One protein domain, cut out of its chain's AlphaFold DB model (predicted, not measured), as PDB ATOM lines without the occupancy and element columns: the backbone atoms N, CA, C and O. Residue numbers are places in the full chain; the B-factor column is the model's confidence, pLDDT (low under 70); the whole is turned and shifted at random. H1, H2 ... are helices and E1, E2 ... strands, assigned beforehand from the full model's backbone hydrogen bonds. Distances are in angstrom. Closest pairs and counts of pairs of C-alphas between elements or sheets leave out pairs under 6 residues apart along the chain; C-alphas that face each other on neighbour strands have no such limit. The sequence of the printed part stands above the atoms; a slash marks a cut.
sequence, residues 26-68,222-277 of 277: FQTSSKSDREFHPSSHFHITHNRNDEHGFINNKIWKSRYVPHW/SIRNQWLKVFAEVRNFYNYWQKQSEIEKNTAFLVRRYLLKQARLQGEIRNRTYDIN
ATOM      1  N   PHE A  26      45.475  27.711  24.035       87.31
ATOM      2  CA  PHE A  26      45.646  28.245  25.378       87.31
ATOM      3  C   PHE A  26      44.274  28.400  26.033       87.31
ATOM      4  O   PHE A  26      43.407  29.137  25.563       87.31
ATOM      5  N   GLN A  27      44.083  27.670  27.122       89.94
ATOM      6  CA  GLN A  27      42.825  27.619  27.857       89.94
ATOM      7  C   GLN A  27      42.922  28.449  29.130       89.94
ATOM      8  O   GLN A  27      43.871  28.291  29.902       89.94
ATOM      9  N   THR A  28      41.911  29.283  29.353       89.94
ATOM     10  CA  THR A  28      41.689  29.972  30.623       89.94
ATOM     11  C   THR A  28      40.406  29.456  31.257       89.94
ATOM     12  O   THR A  28      39.454  29.102  30.555       89.94
ATOM     13  N   SER A  29      40.363  29.394  32.582       90.25
ATOM     14  CA  SER A  29      39.168  28.962  33.307       90.25
ATOM     15  C   SER A  29      38.891  29.865  34.497       90.25
ATOM     16  O   SER A  29      39.811  30.392  35.117       90.25
ATOM     17  N   SER A  30      37.610  30.024  34.829       88.31
ATOM     18  CA  SER A  30      37.188  30.621  36.094       88.31
ATOM     19  C   SER A  30      36.845  29.523  37.102       88.31
ATOM     20  O   SER A  30      35.985  28.672  36.865       88.31
ATOM     21  N   LYS A  31      37.544  29.545  38.236       87.88
ATOM     22  CA  LYS A  31      37.292  28.727  39.414       87.88
ATOM     23  C   LYS A  31      36.321  29.473  40.328       87.88
ATOM     24  O   LYS A  31      36.701  30.373  41.076       87.88
ATOM     25  N   SER A  32      35.062  29.063  40.254       77.31
ATOM     26  CA  SER A  32      34.036  29.341  41.257       77.31
ATOM     27  C   SER A  32      33.696  28.008  41.928       77.31
ATOM     28  O   SER A  32      34.571  27.383  42.504       77.31
ATOM     29  N   ASP A  33      32.503  27.458  41.733       78.50
ATOM     30  CA  ASP A  33      32.000  26.254  42.414       78.50
ATOM     31  C   ASP A  33      32.754  24.926  42.191       78.50
ATOM     32  O   ASP A  33      32.395  23.904  42.784       78.50
ATOM     33  N   ARG A  34      33.775  24.903  41.334       83.56
ATOM     34  CA  ARG A  34      34.533  23.702  40.965       83.56
ATOM     35  C   ARG A  34      36.007  23.856  41.318       83.56
ATOM     36  O   ARG A  34      36.483  24.927  41.665       83.56
ATOM     37  N   GLU A  35      36.718  22.742  41.273       87.38
ATOM     38  CA  GLU A  35      38.160  22.689  41.500       87.38
ATOM     39  C   GLU A  35      38.927  23.244  40.287       87.38
ATOM     40  O   GLU A  35      38.351  23.486  39.224       87.38
ATOM     41  N   PHE A  36      40.246  23.399  40.425       89.38
ATOM     42  CA  PHE A  36      41.125  23.730  39.305       89.38
ATOM     43  C   PHE A  36      41.023  22.705  38.164       89.38
ATOM     44  O   PHE A  36      40.922  21.498  38.401       89.38
ATOM     45  N   HIS A  37      41.091  23.176  36.914       90.50
ATOM     46  CA  HIS A  37      40.975  22.320  35.735       90.50
ATOM     47  C   HIS A  37      42.362  22.018  35.138       90.50
ATOM     48  O   HIS A  37      43.051  22.951  34.724       90.50
ATOM     49  N   PRO A  38      42.791  20.746  35.013       90.88
ATOM     50  CA  PRO A  38      44.156  20.413  34.596       90.88
ATOM     51  C   PRO A  38      44.548  20.905  33.201       90.88
ATOM     52  O   PRO A  38      45.710  21.247  32.982       90.88
ATOM     53  N   SER A  39      43.588  20.966  32.274       90.06
ATOM     54  CA  SER A  39      43.815  21.462  30.908       90.06
ATOM     55  C   SER A  39      43.918  22.986  30.824       90.06
ATOM     56  O   SER A  39      44.363  23.517  29.812       90.06
ATOM     57  N   SER A  40      43.513  23.704  31.877       91.00
ATOM     58  CA  SER A  40      43.602  25.157  31.890       91.00
ATOM     59  C   SER A  40      45.023  25.605  32.221       91.00
ATOM     60  O   SER A  40      45.701  25.056  33.094       91.00
ATOM     61  N   HIS A  41      45.485  26.606  31.486       91.50
ATOM     62  CA  HIS A  41      46.839  27.138  31.564       91.50
ATOM     63  C   HIS A  41      46.925  28.371  32.460       91.50
ATOM     64  O   HIS A  41      48.026  28.724  32.887       91.50
ATOM     65  N   PHE A  42      45.782  28.994  32.744       92.38
ATOM     66  CA  PHE A  42      45.633  30.132  33.635       92.38
ATOM     67  C   PHE A  42      44.251  30.094  34.288       92.38
ATOM     68  O   PHE A  42      43.248  29.827  33.620       92.38
ATOM     69  N   HIS A  43      44.197  30.384  35.582       92.69
ATOM     70  CA  HIS A  43      42.962  30.324  36.352       92.69
ATOM     71  C   HIS A  43      42.602  31.693  36.913       92.69
ATOM     72  O   HIS A  43      43.390  32.321  37.607       92.69
ATOM     73  N   ILE A  44      41.376  32.128  36.673       92.69
ATOM     74  CA  ILE A  44      40.765  33.210  37.437       92.69
ATOM     75  C   ILE A  44      40.081  32.569  38.636       92.69
ATOM     76  O   ILE A  44      39.348  31.599  38.465       92.69
ATOM     77  N   THR A  45      40.308  33.070  39.839       93.00
ATOM     78  CA  THR A  45      39.735  32.511  41.067       93.00
ATOM     79  C   THR A  45      38.938  33.576  41.804       93.00
ATOM     80  O   THR A  45      39.237  34.762  41.719       93.00
ATOM     81  N   HIS A  46      37.906  33.157  42.532       92.12
ATOM     82  CA  HIS A  46      37.042  34.076  43.287       92.12
ATOM     83  C   HIS A  46      37.141  33.910  44.806       92.12
ATOM     84  O   HIS A  46      36.450  34.592  45.565       92.12
ATOM     85  N   ASN A  47      38.000  32.997  45.253       92.75
ATOM     86  CA  ASN A  47      38.441  32.885  46.631       92.75
ATOM     87  C   ASN A  47      39.891  33.373  46.688       92.75
ATOM     88  O   ASN A  47      40.756  32.810  46.017       92.75
ATOM     89  N   ARG A  48      40.162  34.416  47.476       91.56
ATOM     90  CA  ARG A  48      41.497  35.020  47.576       91.56
ATOM     91  C   ARG A  48      42.562  34.035  48.068       91.56
ATOM     92  O   ARG A  48      43.709  34.106  47.639       91.56
ATOM     93  N   ASN A  49      42.179  33.028  48.856       89.75
ATOM     94  CA  ASN A  49      43.100  31.962  49.269       89.75
ATOM     95  C   ASN A  49      43.655  31.140  48.092       89.75
ATOM     96  O   ASN A  49      44.722  30.544  48.221       89.75
ATOM     97  N   ASP A  50      42.974  31.117  46.943       88.56
ATOM     98  CA  ASP A  50      43.446  30.409  45.750       88.56
ATOM     99  C   ASP A  50      44.536  31.171  44.979       88.56
ATOM    100  O   ASP A  50      45.171  30.598  44.092       88.56
ATOM    101  N   GLU A  51      44.746  32.459  45.251       83.88
ATOM    102  CA  GLU A  51      45.843  33.232  44.653       83.88
ATOM    103  C   GLU A  51      47.150  33.041  45.427       83.88
ATOM    104  O   GLU A  51      48.243  33.057  44.857       83.88
ATOM    105  N   HIS A  52      47.057  32.806  46.733       71.75
ATOM    106  CA  HIS A  52      48.223  32.651  47.585       71.75
ATOM    107  C   HIS A  52      48.761  31.211  47.557       71.75
ATOM    108  O   HIS A  52      48.021  30.235  47.430       71.75
ATOM    109  N   GLY A  53      50.087  31.075  47.666       75.38
ATOM    110  CA  GLY A  53      50.781  29.788  47.755       75.38
ATOM    111  C   GLY A  53      51.613  29.425  46.524       75.38
ATOM    112  O   GLY A  53      51.299  29.778  45.385       75.38
ATOM    113  N   PHE A  54      52.703  28.692  46.765       73.50
ATOM    114  CA  PHE A  54      53.657  28.278  45.731       73.50
ATOM    115  C   PHE A  54      53.002  27.413  44.646       73.50
ATOM    116  O   PHE A  54      53.204  27.649  43.456       73.50
ATOM    117  N   ILE A  55      52.175  26.442  45.051       80.94
ATOM    118  CA  ILE A  55      51.461  25.543  44.133       80.94
ATOM    119  C   ILE A  55      50.522  26.344  43.224       80.94
ATOM    120  O   ILE A  55      50.552  26.186  42.005       80.94
ATOM    121  N   ASN A  56      49.732  27.242  43.809       79.88
ATOM    122  CA  ASN A  56      48.752  28.048  43.090       79.88
ATOM    123  C   ASN A  56      49.416  28.976  42.067       79.88
ATOM    124  O   ASN A  56      49.080  28.940  40.882       79.88
ATOM    125  N   ASN A  57      50.459  29.700  42.476       78.44
ATOM    126  CA  ASN A  57      51.166  30.617  41.584       78.44
ATOM    127  C   ASN A  57      51.994  29.914  40.503       78.44
ATOM    128  O   ASN A  57      52.021  30.370  39.360       78.44
ATOM    129  N   LYS A  58      52.668  28.803  40.831       83.88
ATOM    130  CA  LYS A  58      53.602  28.147  39.901       83.88
ATOM    131  C   LYS A  58      52.924  27.120  38.998       83.88
ATOM    132  O   LYS A  58      53.237  27.048  37.811       83.88
ATOM    133  N   ILE A  59      52.014  26.318  39.547       88.69
ATOM    134  CA  ILE A  59      51.410  25.183  38.836       88.69
ATOM    135  C   ILE A  59      50.093  25.598  38.187       88.69
ATOM    136  O   ILE A  59      49.904  25.387  36.983       88.69
ATOM    137  N   TRP A  60      49.196  26.202  38.966       89.31
ATOM    138  CA  TRP A  60      47.860  26.573  38.495       89.31
ATOM    139  C   TRP A  60      47.819  27.921  37.780       89.31
ATOM    140  O   TRP A  60      46.936  28.112  36.943       89.31
ATOM    141  N   LYS A  61      48.797  28.802  38.044       90.69
ATOM    142  CA  LYS A  61      48.874  30.165  37.496       90.69
ATOM    143  C   LYS A  61      47.546  30.890  37.729       90.69
ATOM    144  O   LYS A  61      46.833  31.223  36.782       90.69
ATOM    145  N   SER A  62      47.177  31.017  39.002       91.69
ATOM    146  CA  SER A  62      45.922  31.631  39.419       91.69
ATOM    147  C   SER A  62      46.054  33.127  39.683       91.69
ATOM    148  O   SER A  62      47.081  33.594  40.182       91.69
ATOM    149  N   ARG A  63      44.992  33.873  39.376       93.44
ATOM    150  CA  ARG A  63      44.786  35.246  39.837       93.44
ATOM    151  C   ARG A  63      43.419  35.402  40.446       93.44
ATOM    152  O   ARG A  63      42.426  34.968  39.859       93.44
ATOM    153  N   TYR A  64      43.397  36.032  41.608       93.56
ATOM    154  CA  TYR A  64      42.157  36.349  42.273       93.56
ATOM    155  C   TYR A  64      41.502  37.546  41.593       93.56
ATOM    156  O   TYR A  64      42.141  38.553  41.290       93.56
ATOM    157  N   VAL A  65      40.200  37.426  41.367       93.31
ATOM    158  CA  VAL A  65      39.338  38.552  41.039       93.31
ATOM    159  C   VAL A  65      38.051  38.395  41.845       93.31
ATOM    160  O   VAL A  65      37.421  37.332  41.767       93.31
ATOM    161  N   PRO A  66      37.615  39.409  42.610       92.50
ATOM    162  CA  PRO A  66      36.347  39.344  43.321       92.50
ATOM    163  C   PRO A  66      35.201  39.076  42.342       92.50
ATOM    164  O   PRO A  66      35.214  39.511  41.185       92.50
ATOM    165  N   HIS A  67      34.185  38.349  42.804       89.94
ATOM    166  CA  HIS A  67      32.935  38.254  42.061       89.94
ATOM    167  C   HIS A  67      32.321  39.643  41.901       89.94
ATOM    168  O   HIS A  67      32.286  40.408  42.862       89.94
ATOM    169  N   TRP A  68      31.748  39.914  40.727       91.19
ATOM    170  CA  TRP A  68      30.758  40.977  40.629       91.19
ATOM    171  C   TRP A  68      29.640  40.706  41.622       91.19
ATOM    172  O   TRP A  68      29.097  39.596  41.679       91.19
ATOM    173  N   SER A 222      36.086  49.154  40.494       93.31
ATOM    174  CA  SER A 222      37.184  48.429  41.148       93.31
ATOM    175  C   SER A 222      37.343  47.031  40.549       93.31
ATOM    176  O   SER A 222      38.439  46.645  40.131       93.31
ATOM    177  N   ILE A 223      36.235  46.296  40.418       93.88
ATOM    178  CA  ILE A 223      36.229  44.946  39.848       93.88
ATOM    179  C   ILE A 223      36.663  44.986  38.375       93.88
ATOM    180  O   ILE A 223      37.533  44.214  37.972       93.88
ATOM    181  N   ARG A 224      36.150  45.932  37.573       95.19
ATOM    182  CA  ARG A 224      36.566  46.144  36.170       95.19
ATOM    183  C   ARG A 224      38.077  46.346  36.061       95.19
ATOM    184  O   ARG A 224      38.718  45.717  35.223       95.19
ATOM    185  N   ASN A 225      38.650  47.195  36.908       95.06
ATOM    186  CA  ASN A 225      40.082  47.480  36.895       95.06
ATOM    187  C   ASN A 225      40.920  46.246  37.263       95.06
ATOM    188  O   ASN A 225      41.990  46.045  36.688       95.06
ATOM    189  N   GLN A 226      40.433  45.386  38.162       94.25
ATOM    190  CA  GLN A 226      41.078  44.102  38.460       94.25
ATOM    191  C   GLN A 226      41.035  43.149  37.259       94.25
ATOM    192  O   GLN A 226      42.060  42.568  36.902       94.25
ATOM    193  N   TRP A 227      39.904  43.066  36.557       94.56
ATOM    194  CA  TRP A 227      39.805  42.283  35.321       94.56
ATOM    195  C   TRP A 227      40.752  42.767  34.223       94.56
ATOM    196  O   TRP A 227      41.411  41.949  33.584       94.56
ATOM    197  N   LEU A 228      40.877  44.083  34.027       94.88
ATOM    198  CA  LEU A 228      41.813  44.649  33.050       94.88
ATOM    199  C   LEU A 228      43.267  44.258  33.355       94.88
ATOM    200  O   LEU A 228      44.002  43.883  32.440       94.88
ATOM    201  N   LYS A 229      43.667  44.279  34.635       94.00
ATOM    202  CA  LYS A 229      44.990  43.799  35.070       94.00
ATOM    203  C   LYS A 229      45.171  42.317  34.751       94.00
ATOM    204  O   LYS A 229      46.164  41.943  34.131       94.00
ATOM    205  N   VAL A 230      44.183  41.487  35.085       93.25
ATOM    206  CA  VAL A 230      44.235  40.048  34.800       93.25
ATOM    207  C   VAL A 230      44.334  39.764  33.304       93.25
ATOM    208  O   VAL A 230      45.142  38.931  32.909       93.25
ATOM    209  N   PHE A 231      43.603  40.473  32.441       91.75
ATOM    210  CA  PHE A 231      43.728  40.281  30.991       91.75
ATOM    211  C   PHE A 231      45.117  40.651  30.455       91.75
ATOM    212  O   PHE A 231      45.631  39.964  29.566       91.75
ATOM    213  N   ALA A 232      45.752  41.687  31.008       92.12
ATOM    214  CA  ALA A 232      47.135  42.017  30.675       92.12
ATOM    215  C   ALA A 232      48.100  40.893  31.100       92.12
ATOM    216  O   ALA A 232      48.980  40.505  30.331       92.12
ATOM    217  N   GLU A 233      47.901  40.305  32.280       91.69
ATOM    218  CA  GLU A 233      48.712  39.178  32.749       91.69
ATOM    219  C   GLU A 233      48.490  37.898  31.942       91.69
ATOM    220  O   GLU A 233      49.454  37.214  31.592       91.69
ATOM    221  N   VAL A 234      47.242  37.588  31.585       91.38
ATOM    222  CA  VAL A 234      46.893  36.447  30.724       91.38
ATOM    223  C   VAL A 234      47.679  36.501  29.417       91.38
ATOM    224  O   VAL A 234      48.198  35.475  28.977       91.38
ATOM    225  N   ARG A 235      47.849  37.692  28.827       90.12
ATOM    226  CA  ARG A 235      48.678  37.879  27.627       90.12
ATOM    227  C   ARG A 235      50.140  37.484  27.867       90.12
ATOM    228  O   ARG A 235      50.731  36.810  27.027       90.12
ATOM    229  N   ASN A 236      50.713  37.838  29.015       90.19
ATOM    230  CA  ASN A 236      52.081  37.441  29.366       90.19
ATOM    231  C   ASN A 236      52.201  35.919  29.538       90.19
ATOM    232  O   ASN A 236      53.148  35.309  29.037       90.19
ATOM    233  N   PHE A 237      51.219  35.285  30.186       90.38
ATOM    234  CA  PHE A 237      51.183  33.829  30.336       90.38
ATOM    235  C   PHE A 237      51.000  33.097  29.008       90.38
ATOM    236  O   PHE A 237      51.614  32.045  28.817       90.38
ATOM    237  N   TYR A 238      50.205  33.655  28.096       91.38
ATOM    238  CA  TYR A 238      50.047  33.143  26.740       91.38
ATOM    239  C   TYR A 238      51.376  33.164  25.981       91.38
ATOM    240  O   TYR A 238      51.813  32.125  25.488       91.38
ATOM    241  N   ASN A 239      52.076  34.302  25.984       91.44
ATOM    242  CA  ASN A 239      53.379  34.441  25.330       91.44
ATOM    243  C   ASN A 239      54.420  33.466  25.904       91.44
ATOM    244  O   ASN A 239      55.219  32.896  25.162       91.44
ATOM    245  N   TYR A 240      54.417  33.253  27.225       90.25
ATOM    246  CA  TYR A 240      55.263  32.241  27.859       90.25
ATOM    247  C   TYR A 240      54.892  30.828  27.392       90.25
ATOM    248  O   TYR A 240      55.765  30.055  27.014       90.25
ATOM    249  N   TRP A 241      53.600  30.493  27.389       91.50
ATOM    250  CA  TRP A 241      53.106  29.176  26.992       91.50
ATOM    251  C   TRP A 241      53.403  28.842  25.522       91.50
ATOM    252  O   TRP A 241      53.734  27.698  25.213       91.50
ATOM    253  N   GLN A 242      53.358  29.829  24.621       91.94
ATOM    254  CA  GLN A 242      53.730  29.644  23.214       91.94
ATOM    255  C   GLN A 242      55.185  29.194  23.042       91.94
ATOM    256  O   GLN A 242      55.470  28.411  22.141       91.94
ATOM    257  N   LYS A 243      56.086  29.648  23.921       93.88
ATOM    258  CA  LYS A 243      57.513  29.293  23.901       93.88
ATOM    259  C   LYS A 243      57.810  27.920  24.511       93.88
ATOM    260  O   LYS A 243      58.939  27.457  24.403       93.88
ATOM    261  N   GLN A 244      56.834  27.281  25.160       92.06
ATOM    262  CA  GLN A 244      57.021  25.964  25.763       92.06
ATOM    263  C   GLN A 244      56.991  24.860  24.705       92.06
ATOM    264  O   GLN A 244      56.135  24.848  23.813       92.06
ATOM    265  N   SER A 245      57.881  23.890  24.872       93.69
ATOM    266  CA  SER A 245      57.879  22.634  24.133       93.69
ATOM    267  C   SER A 245      56.633  21.798  24.444       93.69
ATOM    268  O   SER A 245      55.976  21.948  25.479       93.69
ATOM    269  N   GLU A 246      56.318  20.867  23.549       90.44
ATOM    270  CA  GLU A 246      55.190  19.950  23.729       90.44
ATOM    271  C   GLU A 246      55.369  19.044  24.961       90.44
ATOM    272  O   GLU A 246      54.405  18.724  25.656       90.44
ATOM    273  N   ILE A 247      56.616  18.697  25.297       92.81
ATOM    274  CA  ILE A 247      56.941  17.932  26.505       92.81
ATOM    275  C   ILE A 247      56.569  18.739  27.751       92.81
ATOM    276  O   ILE A 247      55.840  18.240  28.601       92.81
ATOM    277  N   GLU A 248      56.984  20.005  27.842       91.88
ATOM    278  CA  GLU A 248      56.662  20.859  28.995       91.88
ATOM    279  C   GLU A 248      55.151  21.047  29.179       91.88
ATOM    280  O   GLU A 248      54.655  21.012  30.310       91.88
ATOM    281  N   LYS A 249      54.409  21.219  28.077       89.38
ATOM    282  CA  LYS A 249      52.943  21.344  28.103       89.38
ATOM    283  C   LYS A 249      52.289  20.066  28.631       89.38
ATOM    284  O   LYS A 249      51.463  20.136  29.547       89.38
ATOM    285  N   ASN A 250      52.707  18.905  28.131       90.81
ATOM    286  CA  ASN A 250      52.185  17.611  28.570       90.81
ATOM    287  C   ASN A 250      52.568  17.288  30.019       90.81
ATOM    288  O   ASN A 250      51.713  16.864  30.800       90.81
ATOM    289  N   THR A 251      53.806  17.563  30.434       93.12
ATOM    290  CA  THR A 251      54.236  17.406  31.829       93.12
ATOM    291  C   THR A 251      53.406  18.284  32.762       93.12
ATOM    292  O   THR A 251      52.916  17.794  33.780       93.12
ATOM    293  N   ALA A 252      53.174  19.555  32.413       91.44
ATOM    294  CA  ALA A 252      52.346  20.450  33.219       91.44
ATOM    295  C   ALA A 252      50.910  19.920  33.378       91.44
ATOM    296  O   ALA A 252      50.373  19.923  34.489       91.44
ATOM    297  N   PHE A 253      50.302  19.417  32.298       92.06
ATOM    298  CA  PHE A 253      48.982  18.787  32.346       92.06
ATOM    299  C   PHE A 253      48.957  17.558  33.269       92.06
ATOM    300  O   PHE A 253      48.072  17.441  34.121       92.06
ATOM    301  N   LEU A 254      49.938  16.658  33.146       94.31
ATOM    302  CA  LEU A 254      50.019  15.445  33.965       94.31
ATOM    303  C   LEU A 254      50.209  15.764  35.453       94.31
ATOM    304  O   LEU A 254      49.511  15.186  36.289       94.31
ATOM    305  N   VAL A 255      51.077  16.727  35.786       94.00
ATOM    306  CA  VAL A 255      51.280  17.199  37.166       94.00
ATOM    307  C   VAL A 255      49.982  17.762  37.742       94.00
ATOM    308  O   VAL A 255      49.559  17.360  38.825       94.00
ATOM    309  N   ARG A 256      49.292  18.640  37.005       93.25
ATOM    310  CA  ARG A 256      47.997  19.194  37.430       93.25
ATOM    311  C   ARG A 256      46.945  18.106  37.629       93.25
ATOM    312  O   ARG A 256      46.208  18.132  38.612       93.25
ATOM    313  N   ARG A 257      46.886  17.120  36.727       93.69
ATOM    314  CA  ARG A 257      45.962  15.982  36.831       93.69
ATOM    315  C   ARG A 257      46.247  15.140  38.074       93.69
ATOM    316  O   ARG A 257      45.301  14.712  38.733       93.69
ATOM    317  N   TYR A 258      47.516  14.912  38.402       94.62
ATOM    318  CA  TYR A 258      47.913  14.211  39.623       94.62
ATOM    319  C   TYR A 258      47.505  14.988  40.881       94.62
ATOM    320  O   TYR A 258      46.842  14.425  41.750       94.62
ATOM    321  N   LEU A 259      47.813  16.289  40.948       91.50
ATOM    322  CA  LEU A 259      47.450  17.135  42.090       91.50
ATOM    323  C   LEU A 259      45.937  17.209  42.307       91.50
ATOM    324  O   LEU A 259      45.483  17.134  43.443       91.50
ATOM    325  N   LEU A 260      45.151  17.291  41.230       90.06
ATOM    326  CA  LEU A 260      43.693  17.253  41.327       90.06
ATOM    327  C   LEU A 260      43.198  15.931  41.931       90.06
ATOM    328  O   LEU A 260      42.331  15.939  42.801       90.06
ATOM    329  N   LYS A 261      43.754  14.790  41.500       92.00
ATOM    330  CA  LYS A 261      43.408  13.483  42.079       92.00
ATOM    331  C   LYS A 261      43.763  13.414  43.566       92.00
ATOM    332  O   LYS A 261      42.945  12.950  44.351       92.00
ATOM    333  N   GLN A 262      44.943  13.905  43.951       91.12
ATOM    334  CA  GLN A 262      45.365  13.972  45.354       91.12
ATOM    335  C   GLN A 262      44.417  14.838  46.195       91.12
ATOM    336  O   GLN A 262      43.965  14.402  47.251       91.12
ATOM    337  N   ALA A 263      44.052  16.026  45.702       86.44
ATOM    338  CA  ALA A 263      43.131  16.928  46.392       86.44
ATOM    339  C   ALA A 263      41.742  16.300  46.606       86.44
ATOM    340  O   ALA A 263      41.176  16.427  47.691       86.44
ATOM    341  N   ARG A 264      41.218  15.569  45.612       88.12
ATOM    342  CA  ARG A 264      39.939  14.848  45.730       88.12
ATOM    343  C   ARG A 264      39.977  13.765  46.797       88.12
ATOM    344  O   ARG A 264      39.093  13.731  47.644       88.12
ATOM    345  N   LEU A 265      41.027  12.942  46.802       88.56
ATOM    346  CA  LEU A 265      41.210  11.894  47.812       88.56
ATOM    347  C   LEU A 265      41.284  12.486  49.228       88.56
ATOM    348  O   LEU A 265      40.624  12.001  50.143       88.56
ATOM    349  N   GLN A 266      42.030  13.579  49.408       85.31
ATOM    350  CA  GLN A 266      42.092  14.285  50.693       85.31
ATOM    351  C   GLN A 266      40.737  14.884  51.099       85.31
ATOM    352  O   GLN A 266      40.382  14.862  52.278       85.31
ATOM    353  N   GLY A 267      39.977  15.417  50.138       82.31
ATOM    354  CA  GLY A 267      38.634  15.949  50.360       82.31
ATOM    355  C   GLY A 267      37.641  14.878  50.812       82.31
ATOM    356  O   GLY A 267      36.887  15.111  51.754       82.31
ATOM    357  N   GLU A 268      37.677  13.692  50.203       81.50
ATOM    358  CA  GLU A 268      36.851  12.547  50.610       81.50
ATOM    359  C   GLU A 268      37.149  12.107  52.046       81.50
ATOM    360  O   GLU A 268      36.222  11.899  52.829       81.50
ATOM    361  N   ILE A 269      38.432  12.032  52.420       79.94
ATOM    362  CA  ILE A 269      38.849  11.710  53.793       79.94
ATOM    363  C   ILE A 269      38.322  12.766  54.770       79.94
ATOM    364  O   ILE A 269      37.724  12.425  55.788       79.94
ATOM    365  N   ARG A 270      38.498  14.052  54.446       76.00
ATOM    366  CA  ARG A 270      38.080  15.162  55.310       76.00
ATOM    367  C   ARG A 270      36.564  15.225  55.493       76.00
ATOM    368  O   ARG A 270      36.104  15.470  56.604       76.00
ATOM    369  N   ASN A 271      35.790  15.006  54.431       70.88
ATOM    370  CA  ASN A 271      34.328  15.010  54.511       70.88
ATOM    371  C   ASN A 271      33.823  13.904  55.444       70.88
ATOM    372  O   ASN A 271      32.972  14.183  56.280       70.88
ATOM    373  N   ARG A 272      34.426  12.704  55.406       71.38
ATOM    374  CA  ARG A 272      34.110  11.643  56.378       71.38
ATOM    375  C   ARG A 272      34.352  12.098  57.817       71.38
ATOM    376  O   ARG A 272      33.552  11.787  58.685       71.38
ATOM    377  N   THR A 273      35.405  12.870  58.085       69.19
ATOM    378  CA  THR A 273      35.677  13.405  59.430       69.19
ATOM    379  C   THR A 273      34.633  14.431  59.899       69.19
ATOM    380  O   THR A 273      34.343  14.486  61.089       69.19
ATOM    381  N   TYR A 274      34.050  15.226  58.993       62.72
ATOM    382  CA  TYR A 274      32.991  16.202  59.314       62.72
ATOM    383  C   TYR A 274      31.583  15.601  59.425       62.72
ATOM    384  O   TYR A 274      30.662  16.301  59.842       62.72
ATOM    385  N   ASP A 275      31.396  14.352  59.004       59.84
ATOM    386  CA  ASP A 275      30.139  13.620  59.189       59.84
ATOM    387  C   ASP A 275      30.143  12.788  60.486       59.84
ATOM    388  O   ASP A 275      29.093  12.325  60.918       59.84
ATOM    389  N   ILE A 276      31.316  12.601  61.107       58.31
ATOM    390  CA  ILE A 276      31.503  11.825  62.349       58.31
ATOM    391  C   ILE A 276      31.491  12.724  63.606       58.31
ATOM    392  O   ILE A 276      31.328  12.208  64.710       58.31
ATOM    393  N   ASN A 277      31.639  14.045  63.450       43.56
ATOM    394  CA  ASN A 277      31.622  15.039  64.534       43.56
ATOM    395  C   ASN A 277      30.442  15.999  64.380       43.56
ATOM    396  O   ASN A 277      29.958  16.487  65.422       43.56
TER     397      ASN A 277
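This is residues 26 to 68 and 222 to 277 of the 277 residues of a protein of Sphaerospermopsis sp. SIO1G1 (UniProt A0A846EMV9). Two long helices, H2 and H3, meet near their ends as a V, and a small three-stranded sheet sits in its mouth, with H2 packed over one face. The short helix H1 sits between the sheet and H3, and the far part of H3, from residue 265, sticks out. The 99 printed residues include three named helices and three named strands, in the order E1 E2 H1 E3 H2 H3; the class is mostly helix, and the sheet, E1 E2 E3, is parallel. The whole is flat, 48 by 39 by 19 A, and only just compact, close to loose, with a radius of gyration of the C-alphas of 15.2 A.

E1 is residues 27 to 31, 12.9 A long, from C-alpha 27 at (42.825, 27.619, 27.857); E2 is 42 to 45, 9.8 A, and E3 is 62 to 64, 6.7 A. H1 is 54 to 60, 9.4 A. H2 is 222 to 242, 30.8 A. H3 is 246 to 276, 46.0 A, ending at (31.503, 11.825, 62.349).

N 31 and O 44 of E1 and E2 are 2.7 A apart, and N 63 and O 43 of E3 and E2 2.8 A, within hydrogen-bond range. E2, H1, E3 form a strand-helix-strand unit, two parallel neighbour strands with a helix between, its crossover right-handed. H2 is on the sheet at a height of 8.9 A, making two layers, helix on one face; the closest C-alphas of H2 and E2, Val 234 and Phe 42, are 7.1 A apart. H1 only grazes the sheet with residues 55 to 60. H1 and H3 only just touch, with 3 pairs of C-alphas within 8 A, the closest Ile 59 and Arg 256, 7.0 A; H3 uses residues 252 to 256 alone. H2 and H3 are close but not clearly touching, at a steep tilt of 49 degrees, opposite ways; their closest C-alphas, Trp 241 and Lys 249, are 7.9 A apart. In H1, H2 and H3 every O i to N i+4 pair is within hydrogen-bond range.

The C-alphas of Lys 243 and Asn 277, the two farthest apart, are 50.2 A apart. Residues 69 to 221 are not printed; C-alphas 68 and 222 are 9.9 A apart across the cut. Of the links printed whole, none is long. Residues 273 to 277 have pLDDT under 70.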